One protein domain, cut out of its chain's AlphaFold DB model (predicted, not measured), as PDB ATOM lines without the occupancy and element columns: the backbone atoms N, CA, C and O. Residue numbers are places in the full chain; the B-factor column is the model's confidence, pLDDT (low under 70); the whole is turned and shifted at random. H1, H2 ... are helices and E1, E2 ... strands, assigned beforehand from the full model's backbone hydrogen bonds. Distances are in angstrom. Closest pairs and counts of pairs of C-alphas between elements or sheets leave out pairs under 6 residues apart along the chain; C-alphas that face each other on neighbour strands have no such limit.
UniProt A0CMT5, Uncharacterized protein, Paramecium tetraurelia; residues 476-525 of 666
ATOM      1  N   LEU A 476     206.250 197.684 245.934       94.94
ATOM      2  CA  LEU A 476     205.120 197.829 245.012       94.94
ATOM      3  C   LEU A 476     204.470 196.478 244.693       94.94
ATOM      4  O   LEU A 476     203.245 196.376 244.588       94.94
ATOM      5  N   CYS A 477     205.268 195.420 244.555       95.12
ATOM      6  CA  CYS A 477     204.748 194.073 244.363       95.12
ATOM      7  C   CYS A 477     204.025 193.552 245.605       95.12
ATOM      8  O   CYS A 477     202.934 193.010 245.467       95.12
ATOM      9  N   GLN A 478     204.563 193.798 246.797       93.25
ATOM     10  CA  GLN A 478     203.939 193.461 248.078       93.25
ATOM     11  C   GLN A 478     202.624 194.217 248.302       93.25
ATOM     12  O   GLN A 478     201.647 193.633 248.769       93.25
ATOM     13  N   GLN A 479     202.565 195.496 247.921       94.38
ATOM     14  CA  GLN A 479     201.329 196.284 247.943       94.38
ATOM     15  C   GLN A 479     200.278 195.725 246.977       94.38
ATOM     16  O   GLN A 479     199.087 195.676 247.299       94.38
ATOM     17  N   PHE A 480     200.703 195.277 245.791       94.31
ATOM     18  CA  PHE A 480     199.802 194.627 244.849       94.31
ATOM     19  C   PHE A 480     199.313 193.284 245.372       94.31
ATOM     20  O   PHE A 480     198.111 193.045 245.339       94.31
ATOM     21  N   LEU A 481     200.191 192.433 245.888       93.38
ATOM     22  CA  LEU A 481     199.828 191.210 246.586       93.38
ATOM     23  C   LEU A 481     201.018 190.779 247.454       93.38
ATOM     24  O   LEU A 481     202.134 190.634 246.963       93.38
ATOM     25  N   ASN A 482     200.781 190.543 248.747       91.88
ATOM     26  CA  ASN A 482     201.843 190.263 249.726       91.88
ATOM     27  C   ASN A 482     202.630 188.965 249.453       91.88
ATOM     28  O   ASN A 482     203.669 188.704 250.058       91.88
ATOM     29  N   THR A 483     202.151 188.140 248.530       92.06
ATOM     30  CA  THR A 483     202.848 186.947 248.060       92.06
ATOM     31  C   THR A 483     203.810 187.220 246.895       92.06
ATOM     32  O   THR A 483     204.432 186.299 246.362       92.06
ATOM     33  N   CYS A 484     203.966 188.472 246.477       93.50
ATOM     34  CA  CYS A 484     204.750 188.820 245.303       93.50
ATOM     35  C   CYS A 484     206.052 189.545 245.633       93.50
ATOM     36  O   CYS A 484     206.193 190.231 246.641       93.50
ATOM     37  N   THR A 485     207.003 189.438 244.719       93.50
ATOM     38  CA  THR A 485     208.226 190.230 244.667       93.50
ATOM     39  C   THR A 485     208.451 190.723 243.240       93.50
ATOM     40  O   THR A 485     207.770 190.282 242.314       93.50
ATOM     41  N   VAL A 486     209.369 191.666 243.057       92.06
ATOM     42  CA  VAL A 486     209.728 192.166 241.726       92.06
ATOM     43  C   VAL A 486     210.403 191.068 240.901       92.06
ATOM     44  O   VAL A 486     211.148 190.248 241.435       92.06
ATOM     45  N   ASN A 487     210.111 191.020 239.602       83.69
ATOM     46  CA  ASN A 487     210.735 190.072 238.681       83.69
ATOM     47  C   ASN A 487     212.158 190.486 238.266       83.69
ATOM     48  O   ASN A 487     212.601 191.605 238.515       83.69
ATOM     49  N   SER A 488     212.877 189.587 237.587       82.25
ATOM     50  CA  SER A 488     214.266 189.816 237.156       82.25
ATOM     51  C   SER A 488     214.446 190.954 236.153       82.25
ATOM     52  O   SER A 488     215.558 191.451 235.991       82.25
ATOM     53  N   THR A 489     213.373 191.392 235.492       81.56
ATOM     54  CA  THR A 489     213.405 192.500 234.531       81.56
ATOM     55  C   THR A 489     213.050 193.848 235.162       81.56
ATOM     56  O   THR A 489     213.067 194.853 234.459       81.56
ATOM     57  N   ASN A 490     212.741 193.893 236.466       83.44
ATOM     58  CA  ASN A 490     212.216 195.069 237.171       83.44
ATOM     59  C   ASN A 490     210.960 195.661 236.510       83.44
ATOM     60  O   ASN A 490     210.741 196.869 236.532       83.44
ATOM     61  N   THR A 491     210.133 194.825 235.885       85.25
ATOM     62  CA  THR A 491     208.919 195.258 235.181       85.25
ATOM     63  C   THR A 491     207.784 194.288 235.472       85.25
ATOM     64  O   THR A 491     207.503 193.384 234.679       85.25
ATOM     65  N   GLY A 492     207.139 194.469 236.620       89.06
ATOM     66  CA  GLY A 492     206.078 193.599 237.113       89.06
ATOM     67  C   GLY A 492     206.555 192.622 238.185       89.06
ATOM     68  O   GLY A 492     207.713 192.618 238.611       89.06
ATOM     69  N   CYS A 493     205.624 191.783 238.627       94.69
ATOM     70  CA  CYS A 493     205.814 190.949 239.802       94.69
ATOM     71  C   CYS A 493     205.857 189.459 239.469       94.69
ATOM     72  O   CYS A 493     205.270 188.980 238.502       94.69
ATOM     73  N   VAL A 494     206.527 188.713 240.332       91.81
ATOM     74  CA  VAL A 494     206.544 187.251 240.382       91.81
ATOM     75  C   VAL A 494     206.270 186.806 241.810       91.81
ATOM     76  O   VAL A 494     206.301 187.605 242.743       91.81
ATOM     77  N   GLU A 495     205.964 185.531 241.994       90.56
ATOM     78  CA  GLU A 495     205.818 184.947 243.326       90.56
ATOM     79  C   GLU A 495     207.122 185.064 244.126       90.56
ATOM     80  O   GLU A 495     208.211 184.874 243.580       90.56
ATOM     81  N   LYS A 496     207.024 185.363 245.427       87.94
ATOM     82  CA  LYS A 496     208.183 185.449 246.326       87.94
ATOM     83  C   LYS A 496     208.733 184.054 246.661       87.94
ATOM     84  O   LYS A 496     208.469 183.489 247.719       87.94
ATOM     85  N   THR A 497     209.522 183.489 245.762       87.56
ATOM     86  CA  THR A 497     210.382 182.334 246.063       87.56
ATOM     87  C   THR A 497     211.763 182.814 246.495       87.56
ATOM     88  O   THR A 497     212.128 183.952 246.197       87.56
ATOM     89  N   CYS A 498     212.555 181.964 247.157       83.50
ATOM     90  CA  CYS A 498     213.942 182.322 247.450       83.50
ATOM     91  C   CYS A 498     214.700 182.659 246.156       83.50
ATOM     92  O   CYS A 498     215.430 183.632 246.114       83.50
ATOM     93  N   GLU A 499     214.471 181.930 245.065       83.25
ATOM     94  CA  GLU A 499     215.121 182.166 243.771       83.25
ATOM     95  C   GLU A 499     214.684 183.483 243.103       83.25
ATOM     96  O   GLU A 499     215.448 184.074 242.344       83.25
ATOM     97  N   ASN A 500     213.473 183.963 243.406       83.25
ATOM     98  CA  ASN A 500     212.956 185.250 242.932       83.25
ATOM     99  C   ASN A 500     213.297 186.413 243.884       83.25
ATOM    100  O   ASN A 500     212.993 187.568 243.585       83.25
ATOM    101  N   SER A 501     213.931 186.143 245.027       85.56
ATOM    102  CA  SER A 501     214.444 187.169 245.936       85.56
ATOM    103  C   SER A 501     215.778 187.707 245.414       85.56
ATOM    104  O   SER A 501     216.853 187.204 245.730       85.56
ATOM    105  N   LEU A 502     215.709 188.753 244.590       81.44
ATOM    106  CA  LEU A 502     216.861 189.301 243.862       81.44
ATOM    107  C   LEU A 502     217.815 190.155 244.707       81.44
ATOM    108  O   LEU A 502     218.874 190.534 244.217       81.44
ATOM    109  N   THR A 503     217.465 190.476 245.954       83.19
ATOM    110  CA  THR A 503     218.305 191.283 246.852       83.19
ATOM    111  C   THR A 503     218.475 190.614 248.211       83.19
ATOM    112  O   THR A 503     217.628 189.838 248.663       83.19
ATOM    113  N   LEU A 504     219.577 190.937 248.893       84.31
ATOM    114  CA  LEU A 504     219.874 190.404 250.222       84.31
ATOM    115  C   LEU A 504     218.773 190.747 251.238       84.31
ATOM    116  O   LEU A 504     218.419 189.907 252.061       84.31
ATOM    117  N   SER A 505     218.212 191.959 251.167       86.44
ATOM    118  CA  SER A 505     217.199 192.444 252.116       86.44
ATOM    119  C   SER A 505     215.895 191.646 252.089       86.44
ATOM    120  O   SER A 505     215.188 191.622 253.091       86.44
ATOM    121  N   ILE A 506     215.594 190.976 250.973       87.50
ATOM    122  CA  ILE A 506     214.379 190.168 250.787       87.50
ATOM    123  C   ILE A 506     214.681 188.661 250.728       87.50
ATOM    124  O   ILE A 506     213.798 187.860 250.413       87.50
ATOM    125  N   CYS A 507     215.928 188.265 251.001       90.19
ATOM    126  CA  CYS A 507     216.363 186.872 251.068       90.19
ATOM    127  C   CYS A 507     216.241 186.314 252.489       90.19
ATOM    128  O   CYS A 507     217.221 185.956 253.142       90.19
ATOM    129  N   ASP A 508     215.014 186.271 252.981       91.62
ATOM    130  CA  ASP A 508     214.679 185.811 254.320       91.62
ATOM    131  C   ASP A 508     213.939 184.472 254.261       91.62
ATOM    132  O   ASP A 508     214.466 183.435 254.677       91.62
ATOM    133  N   LYS A 509     212.721 184.486 253.720       89.62
ATOM    134  CA  LYS A 509     211.838 183.336 253.589       89.62
ATOM    135  C   LYS A 509     210.955 183.457 252.359       89.62
ATOM    136  O   LYS A 509     210.534 184.558 251.988       89.62
ATOM    137  N   ASP A 510     210.629 182.310 251.781       88.50
ATOM    138  CA  ASP A 510     209.669 182.220 250.687       88.50
ATOM    139  C   ASP A 510     208.208 182.233 251.179       88.50
ATOM    140  O   ASP A 510     207.905 182.312 252.374       88.50
ATOM    141  N   LEU A 511     207.288 182.113 250.223       87.69
ATOM    142  CA  LEU A 511     205.842 181.998 250.435       87.69
ATOM    143  C   LEU A 511     205.391 180.848 251.328       87.69
ATOM    144  O   LEU A 511     204.341 180.934 251.960       87.69
ATOM    145  N   ASN A 512     206.172 179.776 251.369       87.38
ATOM    146  CA  ASN A 512     205.892 178.588 252.156       87.38
ATOM    147  C   ASN A 512     206.607 178.638 253.515       87.38
ATOM    148  O   ASN A 512     206.630 177.636 254.230       87.38
ATOM    149  N   ASN A 513     207.179 179.794 253.884       86.50
ATOM    150  CA  ASN A 513     207.957 180.007 255.103       86.50
ATOM    151  C   ASN A 513     209.244 179.148 255.154       86.50
ATOM    152  O   ASN A 513     209.813 178.951 256.233       86.50
ATOM    153  N   ASN A 514     209.728 178.669 254.000       82.75
ATOM    154  CA  ASN A 514     211.039 178.044 253.877       82.75
ATOM    155  C   ASN A 514     212.119 179.104 254.072       82.75
ATOM    156  O   ASN A 514     212.019 180.213 253.552       82.75
ATOM    157  N   ILE A 515     213.164 178.759 254.820       86.62
ATOM    158  CA  ILE A 515     214.278 179.666 255.107       86.62
ATOM    159  C   ILE A 515     215.134 179.810 253.851       86.62
ATOM    160  O   ILE A 515     215.506 178.804 253.250       86.62
ATOM    161  N   CYS A 516     215.498 181.037 253.495       88.56
ATOM    162  CA  CYS A 516     216.432 181.321 252.416       88.56
ATOM    163  C   CYS A 516     217.842 181.625 252.956       88.56
ATOM    164  O   CYS A 516     218.040 181.921 254.135       88.56
ATOM    165  N   ILE A 517     218.850 181.517 252.095       85.06
ATOM    166  CA  ILE A 517     220.239 181.882 252.369       85.06
ATOM    167  C   ILE A 517     220.814 182.639 251.173       85.06
ATOM    168  O   ILE A 517     220.639 182.241 250.020       85.06
ATOM    169  N   TRP A 518     221.529 183.724 251.455       81.81
ATOM    170  CA  TRP A 518     222.200 184.523 250.439       81.81
ATOM    171  C   TRP A 518     223.614 184.002 250.172       81.81
ATOM    172  O   TRP A 518     224.445 183.943 251.079       81.81
ATOM    173  N   LYS A 519     223.894 183.638 248.919       71.31
ATOM    174  CA  LYS A 519     225.227 183.282 248.409       71.31
ATOM    175  C   LYS A 519     225.419 183.912 247.028       71.31
ATOM    176  O   LYS A 519     225.322 183.220 246.020       71.31
ATOM    177  N   ALA A 520     225.576 185.237 246.986       72.69
ATOM    178  CA  ALA A 520     225.534 186.096 245.786       72.69
ATOM    179  C   ALA A 520     224.162 186.191 245.092       72.69
ATOM    180  O   ALA A 520     223.811 187.241 244.565       72.69
ATOM    181  N   ARG A 521     223.355 185.132 245.158       72.00
ATOM    182  CA  ARG A 521     221.912 185.146 244.902       72.00
ATOM    183  C   ARG A 521     221.190 184.507 246.076       72.00
ATOM    184  O   ARG A 521     221.813 183.852 246.921       72.00
ATOM    185  N   CYS A 522     219.884 184.709 246.140       80.00
ATOM    186  CA  CYS A 522     219.073 184.066 247.147       80.00
ATOM    187  C   CYS A 522     218.694 182.651 246.714       80.00
ATOM    188  O   CYS A 522     218.260 182.412 245.588       80.00
ATOM    189  N   TYR A 523     218.870 181.706 247.627       78.62
ATOM    190  CA  TYR A 523     218.498 180.318 247.422       78.62
ATOM    191  C   TYR A 523     217.761 179.821 248.646       78.62
ATOM    192  O   TYR A 523     218.019 180.268 249.766       78.62
ATOM    193  N   MET A 524     216.873 178.858 248.461       79.25
ATOM    194  CA  MET A 524     216.324 178.151 249.605       79.25
ATOM    195  C   MET A 524     217.451 177.451 250.365       79.25
ATOM    196  O   MET A 524     218.321 176.830 249.762       79.25
ATOM    197  N   LYS A 525     217.446 177.543 251.693       82.38
ATOM    198  CA  LYS A 525     218.453 176.930 252.555       82.38
ATOM    199  C   LYS A 525     218.306 175.409 252.525       82.38
ATOM    200  O   LYS A 525     217.272 174.868 252.902       82.38
TER     201      LYS A 525
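Overview. This is residues 476 to 525 of the 666 residues of an uncharacterized protein of Paramecium tetraurelia (UniProt A0CMT5). With little regular structure, this domain is two small hairpins toward opposite ends, E1 with E2 and E3 with E4, and a long looped stretch, residues 496 to 515, between them; the short helix H1 is beside the first hairpin. The 50 printed residues have one named helix and four named strands, in the order H1, E1, E2, E3, E4, and both two-stranded sheets are antiparallel. The class is mixed, with 19 residues in named elements. The whole is compact, radius of gyration of the C-alphas 9.9 A, spanning 26 by 21 by 13 A.

Arrangement. The closest C-alphas of H1, residues 476 to 480, and E1, residues 484 to 486, are those of Cys 477 and Thr 485, 5.2 A apart. In H1 every O i to N i+4 pair is within hydrogen-bond range. E1 and E2, residues 493 to 495, form an antiparallel hairpin, with N 485 and O 494 within hydrogen-bond range at 2.8 A. E3, residues 516 to 519, and E4, residues 521 to 524, form another, with N 517 and O 523 at 2.8 A. E2 and E3 are apart.

Along the chain. H1 begins at C-alpha 476 (205.120, 197.829, 245.012). E3 measures 9.9 A and E4 10.1 A, ending at C-alpha 524 (216.324, 178.151, 249.605).

Size, cuts and confidence. The two C-alphas farthest apart, of Phe 480 and Lys 519, are 28.1 A apart. The printed part has no cut; the E2 to E3 link is long. No printed residue is under 70 in pLDDT.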